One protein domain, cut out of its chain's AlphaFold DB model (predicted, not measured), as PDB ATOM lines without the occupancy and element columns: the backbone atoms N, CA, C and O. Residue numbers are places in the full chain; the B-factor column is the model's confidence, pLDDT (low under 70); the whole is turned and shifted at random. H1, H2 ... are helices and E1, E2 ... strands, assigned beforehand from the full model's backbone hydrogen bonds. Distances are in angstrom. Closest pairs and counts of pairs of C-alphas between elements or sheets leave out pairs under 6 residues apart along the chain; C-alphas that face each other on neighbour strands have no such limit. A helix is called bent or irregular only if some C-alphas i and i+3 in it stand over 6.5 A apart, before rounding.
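Overview. This is residues 8 to 105 of the 114 residues of an uncharacterized protein of Oscillospiraceae bacterium (UniProt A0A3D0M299). One long antiparallel sheet is folded back on itself and curled like part of a barrel, with leaf E3 E2 facing leaf E4 E5 and the bent strand E1 as the hinge between them. The longer helix H1 and the small H2 pack on the same face of this sheet, while the short H3 near the end of the printed part only grazes it. The printed part has 98 residues with three named helices and five named strands, in the order E1 E2 E3 H1 H2 E4 E5 H3; the sheet's order is E3 E2 E1 E4 E5. The class is mixed, helices and strands. The whole is compact and rounded, with a radius of gyration of the C-alphas of 12.6 A and spans of 36 by 30 by 26 A.

Along the chain. In the sheet, E1 is residues 8 to 19, 27.4 A long, beginning at C-alpha 8 (38.686, -51.865, 3.743) and bending by 78 degrees at residue 11. E2 is residues 25 to 32, 23.5 A, and E3 residues 35 to 40, 17.4 A. E4 is residues 74 to 79, 15.7 A, and E5 residues 86 to 90, 11.3 A. H1, residues 47 to 60, is 20.0 A long and begins at C-alpha 47 (28.902, -24.325, 4.855). H2 is residues 67 to 70; H3, residues 100 to 103, ends at C-alpha 103 (35.701, -33.138, 7.564).

Arrangement. The sheet is strongly twisted, and E1 pairs in a staggered way, with E4 over residues 8 to 12 and with E2 over residues 12 to 19. Across E1 and E4, N 11 and O 75 are 2.9 A apart, within hydrogen-bond range. In the hairpin of E1 and E2, N 27 and O 17 are 2.8 A apart. In the hairpin of E2 and E3, N 30 and O 37 are 2.9 A apart, and in that of E4 and E5, N 90 and O 76 are 2.9 A apart. E1 E2 E3 make a meander, each strand the antiparallel neighbour of the one before. The closest C-alphas of the edge strands E3 and E5, those of Ile 39 and Met 86, are 5.7 A apart. H1 is on the sheet at a height of 9.6 A and runs along the strands, at 8 degrees to E3 on the local plane. The closest C-alphas of H1 and E5 are those of Ala 59 and Gly 90, 5.3 A apart. H2 lies over E1 at a height of 8.0 A. With residues 51 to 52 alone, H1 only just touches H3, with 3 pairs of C-alphas within 8 A; the closest are those of Trp 52 and Leu 103, 7.7 A. Every O i to N i+4 pair in H1 is within hydrogen-bond range; H2 and H3 are too short for such a pair.

Size, cuts and confidence. The two C-alphas farthest apart, those of Gly 34 and Gly 46, are 36.9 A apart. The printed part has no cut and no long link. Residues 97 to 98 pair antiparallel with residues 89 to 90 of E5. The mean pLDDT of the printed part is 94.7, and no printed residue is under 70.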
ATOM      1  N   ILE A   8      38.945 -52.537   5.015       96.38
ATOM      2  CA  ILE A   8      38.686 -51.865   3.743       96.38
ATOM      3  C   ILE A   8      38.103 -52.893   2.785       96.38
ATOM      4  O   ILE A   8      38.726 -53.927   2.536       96.38
ATOM      5  N   LYS A   9      36.906 -52.621   2.267       96.19
ATOM      6  CA  LYS A   9      36.186 -53.509   1.348       96.19
ATOM      7  C   LYS A   9      35.546 -52.705   0.227       96.19
ATOM      8  O   LYS A   9      35.236 -51.528   0.405       96.19
ATOM      9  N   ASN A  10      35.340 -53.351  -0.914       97.44
ATOM     10  CA  ASN A  10      34.544 -52.777  -1.993       97.44
ATOM     11  C   ASN A  10      33.055 -52.978  -1.702       97.44
ATOM     12  O   ASN A  10      32.664 -53.988  -1.112       97.44
ATOM     13  N   ALA A  11      32.244 -52.023  -2.137       98.06
ATOM     14  CA  ALA A  11      30.792 -52.082  -2.074       98.06
ATOM     15  C   ALA A  11      30.187 -51.318  -3.255       98.06
ATOM     16  O   ALA A  11      30.878 -50.549  -3.927       98.06
ATOM     17  N   THR A  12      28.896 -51.514  -3.481       98.62
ATOM     18  CA  THR A  12      28.103 -50.760  -4.451       98.62
ATOM     19  C   THR A  12      27.178 -49.819  -3.699       98.62
ATOM     20  O   THR A  12      26.563 -50.233  -2.720       98.62
ATOM     21  N   ILE A  13      27.066 -48.565  -4.132       98.62
ATOM     22  CA  ILE A  13      26.067 -47.640  -3.582       98.62
ATOM     23  C   ILE A  13      24.669 -48.107  -4.012       98.62
ATOM     24  O   ILE A  13      24.396 -48.202  -5.210       98.62
ATOM     25  N   THR A  14      23.785 -48.375  -3.051       98.56
ATOM     26  CA  THR A  14      22.421 -48.881  -3.300       98.56
ATOM     27  C   THR A  14      21.328 -47.877  -2.966       98.56
ATOM     28  O   THR A  14      20.242 -47.960  -3.533       98.56
ATOM     29  N   ALA A  15      21.606 -46.897  -2.101       98.19
ATOM     30  CA  ALA A  15      20.680 -45.804  -1.826       98.19
ATOM     31  C   ALA A  15      21.414 -44.510  -1.468       98.19
ATOM     32  O   ALA A  15      22.489 -44.522  -0.864       98.19
ATOM     33  N   VAL A  16      20.786 -43.393  -1.818       97.94
ATOM     34  CA  VAL A  16      21.199 -42.034  -1.473       97.94
ATOM     35  C   VAL A  16      19.957 -41.309  -0.977       97.94
ATOM     36  O   VAL A  16      18.887 -41.456  -1.567       97.94
ATOM     37  N   GLY A  17      20.068 -40.593   0.137       96.00
ATOM     38  CA  GLY A  17      18.911 -39.979   0.775       96.00
ATOM     39  C   GLY A  17      19.250 -38.692   1.504       96.00
ATOM     40  O   GLY A  17      20.325 -38.553   2.085       96.00
ATOM     41  N   TRP A  18      18.286 -37.779   1.503       95.44
ATOM     42  CA  TRP A  18      18.321 -36.527   2.246       95.44
ATOM     43  C   TRP A  18      17.200 -36.519   3.281       95.44
ATOM     44  O   TRP A  18      16.063 -36.856   2.956       95.44
ATOM     45  N   ASP A  19      17.505 -36.085   4.498       94.31
ATOM     46  CA  ASP A  19      16.514 -35.840   5.550       94.31
ATOM     47  C   ASP A  19      16.593 -34.368   5.981       94.31
ATOM     48  O   ASP A  19      17.649 -33.739   5.906       94.31
ATOM     49  N   ARG A  20      15.448 -33.795   6.355       93.75
ATOM     50  CA  ARG A  20      15.294 -32.412   6.827       93.75
ATOM     51  C   ARG A  20      14.454 -32.298   8.095       93.75
ATOM     52  O   ARG A  20      14.349 -31.192   8.617       93.75
ATOM     53  N   GLU A  21      13.859 -33.384   8.593       88.62
ATOM     54  CA  GLU A  21      12.912 -33.341   9.717       88.62
ATOM     55  C   GLU A  21      13.555 -32.745  10.978       88.62
ATOM     56  O   GLU A  21      12.922 -31.990  11.713       88.62
ATOM     57  N   ARG A  22      14.842 -33.035  11.200       80.12
ATOM     58  CA  ARG A  22      15.622 -32.573  12.362       80.12
ATOM     59  C   ARG A  22      16.852 -31.755  11.963       80.12
ATOM     60  O   ARG A  22      17.797 -31.641  12.737       80.12
ATOM     61  N   GLY A  23      16.842 -31.206  10.748       87.62
ATOM     62  CA  GLY A  23      18.006 -30.590  10.117       87.62
ATOM     63  C   GLY A  23      18.434 -31.303   8.841       87.62
ATOM     64  O   GLY A  23      18.138 -32.481   8.662       87.62
ATOM     65  N   LEU A  24      19.116 -30.580   7.945       94.44
ATOM     66  CA  LEU A  24      19.589 -31.152   6.685       94.44
ATOM     67  C   LEU A  24      20.640 -32.222   6.978       94.44
ATOM     68  O   LEU A  24      21.673 -31.919   7.565       94.44
ATOM     69  N   THR A  25      20.406 -33.452   6.548       94.75
ATOM     70  CA  THR A  25      21.390 -34.534   6.597       94.75
ATOM     71  C   THR A  25      21.380 -35.291   5.273       94.75
ATOM     72  O   THR A  25      20.392 -35.272   4.536       94.75
ATOM     73  N   HIS A  26      22.497 -35.940   4.958       96.00
ATOM     74  CA  HIS A  26      22.649 -36.778   3.772       96.00
ATOM     75  C   HIS A  26      23.152 -38.157   4.185       96.00
ATOM     76  O   HIS A  26      24.009 -38.254   5.070       96.00
ATOM     77  N   TYR A  27      22.651 -39.204   3.538       96.12
ATOM     78  CA  TYR A  27      23.026 -40.595   3.763       96.12
ATOM     79  C   TYR A  27      23.386 -41.271   2.444       96.12
ATOM     80  O   TYR A  27      22.675 -41.132   1.452       96.12
ATOM     81  N   ILE A  28      24.464 -42.050   2.461       98.06
ATOM     82  CA  ILE A  28      24.865 -42.932   1.364       98.06
ATOM     83  C   ILE A  28      24.916 -44.345   1.921       98.06
ATOM     84  O   ILE A  28      25.705 -44.625   2.826       98.06
ATOM     85  N   THR A  29      24.079 -45.223   1.386       98.19
ATOM     86  CA  THR A  29      24.017 -46.636   1.754       98.19
ATOM     87  C   THR A  29      24.725 -47.465   0.701       98.19
ATOM     88  O   THR A  29      24.554 -47.248  -0.500       98.19
ATOM     89  N   VAL A  30      25.524 -48.421   1.164       98.31
ATOM     90  CA  VAL A  30      26.269 -49.341   0.312       98.31
ATOM     91  C   VAL A  30      26.004 -50.781   0.716       98.31
ATOM     92  O   VAL A  30      25.798 -51.077   1.896       98.31
ATOM     93  N   GLU A  31      26.096 -51.676  -0.258       98.12
ATOM     94  CA  GLU A  31      26.026 -53.120  -0.062       98.12
ATOM     95  C   GLU A  31      27.230 -53.801  -0.717       98.12
ATOM     96  O   GLU A  31      27.667 -53.444  -1.815       98.12
ATOM     97  N   GLY A  32      27.788 -54.781  -0.018       95.00
ATOM     98  CA  GLY A  32      28.813 -55.690  -0.513       95.00
ATOM     99  C   GLY A  32      28.429 -57.135  -0.205       95.00
ATOM    100  O   GLY A  32      27.338 -57.404   0.288       95.00
ATOM    101  N   ASP A  33      29.329 -58.073  -0.497       92.06
ATOM    102  CA  ASP A  33      29.081 -59.518  -0.378       92.06
ATOM    103  C   ASP A  33      28.642 -59.941   1.043       92.06
ATOM    104  O   ASP A  33      29.468 -60.139   1.937       92.06
ATOM    105  N   GLY A  34      27.325 -60.003   1.270       91.31
ATOM    106  CA  GLY A  34      26.706 -60.353   2.551       91.31
ATOM    107  C   GLY A  34      26.709 -59.257   3.628       91.31
ATOM    108  O   GLY A  34      26.486 -59.574   4.797       91.31
ATOM    109  N   TRP A  35      26.961 -57.986   3.292       93.69
ATOM    110  CA  TRP A  35      26.950 -56.886   4.268       93.69
ATOM    111  C   TRP A  35      26.429 -55.571   3.681       93.69
ATOM    112  O   TRP A  35      26.534 -55.328   2.484       93.69
ATOM    113  N   GLY A  36      25.922 -54.689   4.543       94.69
ATOM    114  CA  GLY A  36      25.506 -53.340   4.169       94.69
ATOM    115  C   GLY A  36      25.746 -52.344   5.297       94.69
ATOM    116  O   GLY A  36      25.778 -52.714   6.473       94.69
ATOM    117  N   CYS A  37      25.984 -51.084   4.944       94.88
ATOM    118  CA  CYS A  37      26.179 -50.001   5.907       94.88
ATOM    119  C   CYS A  37      25.915 -48.644   5.245       94.88
ATOM    120  O   CYS A  37      25.983 -48.522   4.022       94.88
ATOM    121  N   SER A  38      25.689 -47.612   6.054       95.88
ATOM    122  CA  SER A  38      25.511 -46.243   5.576       95.88
ATOM    123  C   SER A  38      26.544 -45.302   6.191       95.88
ATOM    124  O   SER A  38      26.989 -45.493   7.324       95.88
ATOM    125  N   ILE A  39      26.905 -44.265   5.442       96.00
ATOM    126  CA  ILE A  39      27.706 -43.129   5.905       96.00
ATOM    127  C   ILE A  39      26.912 -41.844   5.729       96.00
ATOM    128  O   ILE A  39      26.191 -41.691   4.745       96.00
ATOM    129  N   GLY A  40      27.031 -40.931   6.689       93.25
ATOM    130  CA  GLY A  40      26.228 -39.713   6.714       93.25
ATOM    131  C   GLY A  40      25.566 -39.482   8.064       93.25
ATOM    132  O   GLY A  40      26.112 -39.876   9.094       93.25
ATOM    133  N   GLY A  41      24.406 -38.825   8.049       90.38
ATOM    134  CA  GLY A  41      23.653 -38.482   9.262       90.38
ATOM    135  C   GLY A  41      24.269 -37.367  10.106       90.38
ATOM    136  O   GLY A  41      23.877 -37.171  11.252       90.38
ATOM    137  N   TYR A  42      25.235 -36.643   9.545       90.75
ATOM    138  CA  TYR A  42      25.756 -35.409  10.121       90.75
ATOM    139  C   TYR A  42      24.804 -34.263   9.805       90.75
ATOM    140  O   TYR A  42      24.259 -34.212   8.702       90.75
ATOM    141  N   PHE A  43      24.644 -33.328  10.742       91.50
ATOM    142  CA  PHE A  43      23.934 -32.082  10.482       91.50
ATOM    143  C   PHE A  43      24.726 -31.226   9.484       91.50
ATOM    144  O   PHE A  43      25.857 -30.818   9.740       91.50
ATOM    145  N   LEU A  44      24.126 -30.964   8.327       92.75
ATOM    146  CA  LEU A  44      24.693 -30.227   7.202       92.75
ATOM    147  C   LEU A  44      24.146 -28.793   7.167       92.75
ATOM    148  O   LEU A  44      23.561 -28.352   6.181       92.75
ATOM    149  N   GLY A  45      24.301 -28.055   8.266       88.88
ATOM    150  CA  GLY A  45      23.943 -26.638   8.327       88.88
ATOM    151  C   GLY A  45      24.982 -25.740   7.645       88.88
ATOM    152  O   GLY A  45      26.183 -25.946   7.800       88.88
ATOM    153  N   GLY A  46      24.528 -24.715   6.918       87.50
ATOM    154  CA  GLY A  46      25.405 -23.692   6.337       87.50
ATOM    155  C   GLY A  46      26.489 -24.267   5.416       87.50
ATOM    156  O   GLY A  46      26.197 -25.046   4.507       87.50
ATOM    157  N   GLU A  47      27.747 -23.887   5.656       90.50
ATOM    158  CA  GLU A  47      28.902 -24.325   4.855       90.50
ATOM    159  C   GLU A  47      29.143 -25.843   4.912       90.50
ATOM    160  O   GLU A  47      29.676 -26.402   3.954       90.50
ATOM    161  N   CYS A  48      28.686 -26.537   5.963       91.88
ATOM    162  CA  CYS A  48      28.861 -27.987   6.091       91.88
ATOM    163  C   CYS A  48      28.228 -28.758   4.925       91.88
ATOM    164  O   CYS A  48      28.789 -29.761   4.485       91.88
ATOM    165  N   ALA A  49      27.086 -28.296   4.400       93.19
ATOM    166  CA  ALA A  49      26.442 -28.919   3.240       93.19
ATOM    167  C   ALA A  49      27.299 -28.800   1.977       93.19
ATOM    168  O   ALA A  49      27.459 -29.771   1.237       93.19
ATOM    169  N   TYR A  50      27.870 -27.616   1.744       94.31
ATOM    170  CA  TYR A  50      28.754 -27.374   0.610       94.31
ATOM    171  C   TYR A  50      30.019 -28.233   0.707       94.31
ATOM    172  O   TYR A  50      30.360 -28.943  -0.237       94.31
ATOM    173  N   GLU A  51      30.677 -28.241   1.869       95.44
ATOM    174  CA  GLU A  51      31.893 -29.029   2.076       95.44
ATOM    175  C   GLU A  51      31.657 -30.531   1.952       95.44
ATOM    176  O   GLU A  51      32.483 -31.236   1.374       95.44
ATOM    177  N   TRP A  52      30.515 -31.017   2.443       95.88
ATOM    178  CA  TRP A  52      30.100 -32.405   2.276       95.88
ATOM    179  C   TRP A  52      30.007 -32.804   0.803       95.88
ATOM    180  O   TRP A  52      30.604 -33.805   0.398       95.88
ATOM    181  N   ILE A  53      29.284 -32.016  -0.001       96.00
ATOM    182  CA  ILE A  53      29.088 -32.295  -1.427       96.00
ATOM    183  C   ILE A  53      30.431 -32.246  -2.163       96.00
ATOM    184  O   ILE A  53      30.756 -33.183  -2.888       96.00
ATOM    185  N   ILE A  54      31.244 -31.207  -1.944       97.12
ATOM    186  CA  ILE A  54      32.543 -31.063  -2.618       97.12
ATOM    187  C   ILE A  54      33.506 -32.192  -2.242       97.12
ATOM    188  O   ILE A  54      34.145 -32.765  -3.122       97.12
ATOM    189  N   ALA A  55      33.590 -32.557  -0.962       97.38
ATOM    190  CA  ALA A  55      34.466 -33.636  -0.519       97.38
ATOM    191  C   ALA A  55      34.019 -34.999  -1.068       97.38
ATOM    192  O   ALA A  55      34.857 -35.811  -1.457       97.38
ATOM    193  N   LEU A  56      32.709 -35.250  -1.153       97.44
ATOM    194  CA  LEU A  56      32.168 -36.445  -1.794       97.44
ATOM    195  C   LEU A  56      32.478 -36.481  -3.296       97.44
ATOM    196  O   LEU A  56      32.901 -37.516  -3.813       97.44
ATOM    197  N   MET A  57      32.296 -35.353  -3.989       97.69
ATOM    198  CA  MET A  57      32.612 -35.224  -5.410       97.69
ATOM    199  C   MET A  57      34.100 -35.442  -5.682       97.69
ATOM    200  O   MET A  57      34.426 -36.179  -6.608       97.69
ATOM    201  N   ASP A  58      35.005 -34.875  -4.880       97.75
ATOM    202  CA  ASP A  58      36.443 -35.113  -5.046       97.75
ATOM    203  C   ASP A  58      36.810 -36.573  -4.740       97.75
ATOM    204  O   ASP A  58      37.510 -37.215  -5.529       97.75
ATOM    205  N   ALA A  59      36.271 -37.136  -3.651       97.94
ATOM    206  CA  ALA A  59      36.529 -38.516  -3.253       97.94
ATOM    207  C   ALA A  59      36.115 -39.538  -4.322       97.94
ATOM    208  O   ALA A  59      36.786 -40.560  -4.475       97.94
ATOM    209  N   LEU A  60      35.027 -39.271  -5.051       97.00
ATOM    210  CA  LEU A  60      34.464 -40.162  -6.071       97.00
ATOM    211  C   LEU A  60      34.702 -39.685  -7.515       97.00
ATOM    212  O   LEU A  60      34.212 -40.321  -8.446       97.00
ATOM    213  N   GLU A  61      35.456 -38.598  -7.699       96.56
ATOM    214  CA  GLU A  61      35.740 -37.940  -8.984       96.56
ATOM    215  C   GLU A  61      34.496 -37.652  -9.834       96.56
ATOM    216  O   GLU A  61      34.404 -37.992 -11.014       96.56
ATOM    217  N   LEU A  62      33.518 -37.001  -9.213       95.50
ATOM    218  CA  LEU A  62      32.285 -36.589  -9.870       95.50
ATOM    219  C   LEU A  62      32.463 -35.206 -10.498       95.50
ATOM    220  O   LEU A  62      32.864 -34.258  -9.827       95.50
ATOM    221  N   CYS A  63      32.098 -35.067 -11.774       92.19
ATOM    222  CA  CYS A  63      32.080 -33.763 -12.448       92.19
ATOM    223  C   CYS A  63      30.894 -32.886 -12.010       92.19
ATOM    224  O   CYS A  63      30.963 -31.664 -12.102       92.19
ATOM    225  N   ALA A  64      29.806 -33.504 -11.548       93.56
ATOM    226  CA  ALA A  64      28.614 -32.852 -11.021       93.56
ATOM    227  C   ALA A  64      27.999 -33.731  -9.925       93.56
ATOM    228  O   ALA A  64      28.183 -34.950  -9.933       93.56
ATOM    229  N   PHE A  65      27.278 -33.118  -8.987       94.38
ATOM    230  CA  PHE A  65      26.555 -33.856  -7.959       94.38
ATOM    231  C   PHE A  65      25.126 -34.154  -8.415       94.38
ATOM    232  O   PHE A  65      24.362 -33.238  -8.719       94.38
ATOM    233  N   ASN A  66      24.779 -35.436  -8.436       94.50
ATOM    234  CA  ASN A  66      23.432 -35.928  -8.677       94.50
ATOM    235  C   ASN A  66      23.267 -37.278  -7.967       94.50
ATOM    236  O   ASN A  66      24.061 -38.195  -8.188       94.50
ATOM    237  N   ASP A  67      22.234 -37.402  -7.136       94.50
ATOM    238  CA  ASP A  67      21.961 -38.604  -6.346       94.50
ATOM    239  C   ASP A  67      21.794 -39.846  -7.233       94.50
ATOM    240  O   ASP A  67      22.307 -40.915  -6.901       94.50
ATOM    241  N   SER A  68      21.133 -39.716  -8.392       93.25
ATOM    242  CA  SER A  68      20.905 -40.854  -9.295       93.25
ATOM    243  C   SER A  68      22.197 -41.411  -9.879       93.25
ATOM    244  O   SER A  68      22.293 -42.610 -10.127       93.25
ATOM    245  N   ASP A  69      23.197 -40.552 -10.076       92.44
ATOM    246  CA  ASP A  69      24.461 -40.934 -10.702       92.44
ATOM    247  C   ASP A  69      25.362 -41.687  -9.718       92.44
ATOM    248  O   ASP A  69      26.290 -42.379 -10.135       92.44
ATOM    249  N   LEU A  70      25.099 -41.571  -8.413       97.00
ATOM    250  CA  LEU A  70      25.806 -42.313  -7.373       97.00
ATOM    251  C   LEU A  70      25.364 -43.777  -7.300       97.00
ATOM    252  O   LEU A  70      26.197 -44.646  -7.044       97.00
ATOM    253  N   ILE A  71      24.077 -44.055  -7.520       98.00
ATOM    254  CA  ILE A  71      23.519 -45.408  -7.420       98.00
ATOM    255  C   ILE A  71      24.197 -46.336  -8.435       98.00
ATOM    256  O   ILE A  71      24.361 -46.005  -9.607       98.00
ATOM    257  N   GLY A  72      24.615 -47.516  -7.978       97.88
ATOM    258  CA  GLY A  72      25.323 -48.499  -8.798       97.88
ATOM    259  C   GLY A  72      26.829 -48.252  -8.941       97.88
ATOM    260  O   GLY A  72      27.530 -49.114  -9.474       97.88
ATOM    261  N   LYS A  73      27.376 -47.130  -8.444       97.75
ATOM    262  CA  LYS A  73      28.831 -46.927  -8.423       97.75
ATOM    263  C   LYS A  73      29.498 -47.863  -7.420       97.75
ATOM    264  O   LYS A  73      29.066 -47.991  -6.274       97.75
ATOM    265  N   VAL A  74      30.613 -48.451  -7.848       98.19
ATOM    266  CA  VAL A  74      31.511 -49.210  -6.974       98.19
ATOM    267  C   VAL A  74      32.420 -48.242  -6.225       98.19
ATOM    268  O   VAL A  74      33.051 -47.374  -6.828       98.19
ATOM    269  N   VAL A  75      32.516 -48.426  -4.915       98.44
ATOM    270  CA  VAL A  75      33.321 -47.611  -4.001       98.44
ATOM    271  C   VAL A  75      34.157 -48.493  -3.084       98.44
ATOM    272  O   VAL A  75      33.839 -49.663  -2.864       98.44
ATOM    273  N   ARG A  76      35.219 -47.920  -2.510       97.88
ATOM    274  CA  ARG A  76      35.885 -48.496  -1.336       97.88
ATOM    275  C   ARG A  76      35.271 -47.933  -0.074       97.88
ATOM    276  O   ARG A  76      34.926 -46.755   0.002       97.88
ATOM    277  N   VAL A  77      35.212 -48.775   0.939       97.81
ATOM    278  CA  VAL A  77      34.594 -48.472   2.217       97.81
ATOM    279  C   VAL A  77      35.557 -48.847   3.325       97.81
ATOM    280  O   VAL A  77      36.039 -49.977   3.361       97.81
ATOM    281  N   LYS A  78      35.816 -47.910   4.240       97.31
ATOM    282  CA  LYS A  78      36.578 -48.149   5.469       97.31
ATOM    283  C   LYS A  78      35.595 -48.323   6.623       97.31
ATOM    284  O   LYS A  78      34.827 -47.401   6.887       97.31
ATOM    285  N   THR A  79      35.596 -49.464   7.307       95.00
ATOM    286  CA  THR A  79      34.654 -49.762   8.404       95.00
ATOM    287  C   THR A  79      35.367 -50.284   9.646       95.00
ATOM    288  O   THR A  79      36.528 -50.685   9.593       95.00
ATOM    289  N   GLU A  80      34.656 -50.300  10.769       93.25
ATOM    290  CA  GLU A  80      35.082 -50.961  12.010       93.25
ATOM    291  C   GLU A  80      34.789 -52.483  12.041       93.25
ATOM    292  O   GLU A  80      34.798 -53.087  13.114       93.25
ATOM    293  N   GLY A  81      34.486 -53.107  10.895       88.69
ATOM    294  CA  GLY A  81      34.097 -54.518  10.804       88.69
ATOM    295  C   GLY A  81      32.604 -54.772  11.061       88.69
ATOM    296  O   GLY A  81      31.774 -53.864  10.975       88.69
ATOM    297  N   LEU A  82      32.242 -56.031  11.329       85.62
ATOM    298  CA  LEU A  82      30.850 -56.476  11.480       85.62
ATOM    299  C   LEU A  82      30.140 -55.757  12.643       85.62
ATOM    300  O   LEU A  82      30.646 -55.731  13.763       85.62
ATOM    301  N   GLY A  83      28.966 -55.173  12.373       84.56
ATOM    302  CA  GLY A  83      28.214 -54.359  13.343       84.56
ATOM    303  C   GLY A  83      28.858 -53.004  13.669       84.56
ATOM    304  O   GLY A  83      28.351 -52.258  14.505       84.56
ATOM    305  N   GLY A  84      29.982 -52.687  13.025       88.38
ATOM    306  CA  GLY A  84      30.719 -51.446  13.186       88.38
ATOM    307  C   GLY A  84      30.202 -50.314  12.300       88.38
ATOM    308  O   GLY A  84      29.347 -50.499  11.433       88.38
ATOM    309  N   ARG A  85      30.748 -49.114  12.509       91.06
ATOM    310  CA  ARG A  85      30.410 -47.938  11.698       91.06
ATOM    311  C   ARG A  85      31.233 -47.893  10.415       91.06
ATOM    312  O   ARG A  85      32.395 -48.310  10.396       91.06
ATOM    313  N   MET A  86      30.662 -47.299   9.371       95.25
ATOM    314  CA  MET A  86      31.441 -46.805   8.242       95.25
ATOM    315  C   MET A  86      32.197 -45.540   8.663       95.25
ATOM    316  O   MET A  86      31.630 -44.626   9.257       95.25
ATOM    317  N   LEU A  87      33.493 -45.502   8.373       96.25
ATOM    318  CA  LEU A  87      34.401 -44.412   8.727       96.25
ATOM    319  C   LEU A  87      34.731 -43.528   7.524       96.25
ATOM    320  O   LEU A  87      34.976 -42.336   7.694       96.25
ATOM    321  N   ALA A  88      34.769 -44.124   6.330       97.88
ATOM    322  CA  ALA A  88      35.092 -43.431   5.094       97.88
ATOM    323  C   ALA A  88      34.484 -44.133   3.878       97.88
ATOM    324  O   ALA A  88      34.376 -45.364   3.858       97.88
ATOM    325  N   ILE A  89      34.194 -43.345   2.848       98.31
ATOM    326  CA  ILE A  89      33.860 -43.799   1.495       98.31
ATOM    327  C   ILE A  89      34.873 -43.194   0.521       98.31
ATOM    328  O   ILE A  89      35.294 -42.054   0.700       98.31
ATOM    329  N   GLY A  90      35.320 -43.950  -0.476       98.19
ATOM    330  CA  GLY A  90      36.387 -43.499  -1.365       98.19
ATOM    331  C   GLY A  90      36.367 -44.143  -2.738       98.19
ATOM    332  O   GLY A  90      35.632 -45.101  -2.997       98.19
ATOM    333  N   HIS A  91      37.213 -43.617  -3.622       98.25
ATOM    334  CA  HIS A  91      37.349 -44.107  -4.990       98.25
ATOM    335  C   HIS A  91      37.706 -45.609  -5.003       98.25
ATOM    336  O   HIS A  91      38.530 -46.046  -4.190       98.25
ATOM    337  N   PRO A  92      37.187 -46.411  -5.958       96.50
ATOM    338  CA  PRO A  92      37.459 -47.853  -6.063       96.50
ATOM    339  C   PRO A  92      38.943 -48.239  -6.246       96.50
ATOM    340  O   PRO A  92      39.301 -49.400  -6.080       96.50
ATOM    341  N   ILE A  93      39.810 -47.288  -6.610       96.19
ATOM    342  CA  ILE A  93      41.180 -47.543  -7.100       96.19
ATOM    343  C   ILE A  93      42.137 -46.477  -6.558       96.19
ATOM    344  O   ILE A  93      43.161 -46.808  -5.970       96.19
ATOM    345  N   LYS A  94      41.801 -45.194  -6.741       97.31
ATOM    346  CA  LYS A  94      42.621 -44.061  -6.299       97.31
ATOM    347  C   LYS A  94      42.578 -43.898  -4.780       97.31
ATOM    348  O   LYS A  94      41.572 -44.209  -4.142       97.31
ATOM    349  N   ASP A  95      43.649 -43.354  -4.208       97.19
ATOM    350  CA  ASP A  95      43.713 -43.046  -2.777       97.19
ATOM    351  C   ASP A  95      43.035 -41.710  -2.448       97.19
ATOM    352  O   ASP A  95      43.664 -40.736  -2.046       97.19
ATOM    353  N   LYS A  96      41.724 -41.663  -2.687       98.19
ATOM    354  CA  LYS A  96      40.855 -40.531  -2.372       98.19
ATOM    355  C   LYS A  96      39.725 -40.992  -1.464       98.19
ATOM    356  O   LYS A  96      39.116 -42.033  -1.724       98.19
ATOM    357  N   TRP A  97      39.455 -40.218  -0.418       98.31
ATOM    358  CA  TRP A  97      38.526 -40.588   0.645       98.31
ATOM    359  C   TRP A  97      37.748 -39.381   1.154       98.31
ATOM    360  O   TRP A  97      38.324 -38.339   1.451       98.31
ATOM    361  N   LEU A  98      36.450 -39.577   1.353       97.56
ATOM    362  CA  LEU A  98      35.627 -38.763   2.228       97.56
ATOM    363  C   LEU A  98      35.650 -39.397   3.622       97.56
ATOM    364  O   LEU A  98      35.157 -40.509   3.813       97.56
ATOM    365  N   GLU A  99      36.200 -38.678   4.600       96.75
ATOM    366  CA  GLU A  99      36.238 -39.062   6.016       96.75
ATOM    367  C   GLU A  99      35.423 -38.050   6.842       96.75
ATOM    368  O   GLU A  99      35.985 -37.058   7.317       96.75
ATOM    369  N   PRO A 100      34.110 -38.267   7.054       94.12
ATOM    370  CA  PRO A 100      33.222 -37.260   7.640       94.12
ATOM    371  C   PRO A 100      33.666 -36.761   9.013       94.12
ATOM    372  O   PRO A 100      33.582 -35.573   9.308       94.12
ATOM    373  N   LYS A 101      34.215 -37.653   9.848       91.31
ATOM    374  CA  LYS A 101      34.740 -37.274  11.164       91.31
ATOM    375  C   LYS A 101      35.889 -36.266  11.058       91.31
ATOM    376  O   LYS A 101      35.966 -35.387  11.905       91.31
ATOM    377  N   LYS A 102      36.760 -36.387  10.048       92.19
ATOM    378  CA  LYS A 102      37.835 -35.414   9.791       92.19
ATOM    379  C   LYS A 102      37.273 -34.134   9.187       92.19
ATOM    380  O   LYS A 102      37.643 -33.054   9.633       92.19
ATOM    381  N   LEU A 103      36.355 -34.268   8.226       91.62
ATOM    382  CA  LEU A 103      35.701 -33.138   7.564       91.62
ATOM    383  C   LEU A 103      35.037 -32.209   8.586       91.62
ATOM    384  O   LEU A 103      35.261 -31.000   8.570       91.62
ATOM    385  N   PHE A 104      34.290 -32.787   9.529       87.25
ATOM    386  CA  PHE A 104      33.518 -32.025  10.505       87.25
ATOM    387  C   PHE A 104      34.195 -31.837  11.862       87.25
ATOM    388  O   PHE A 104      33.622 -31.214  12.756       87.25
ATOM    389  N   GLN A 105      35.443 -32.285  12.026       86.75
ATOM    390  CA  GLN A 105      36.191 -32.088  13.270       86.75
ATOM    391  C   GLN A 105      36.298 -30.605  13.653       86.75
ATOM    392  O   GLN A 105      36.260 -30.272  14.833       86.75
TER     393      GLN A 105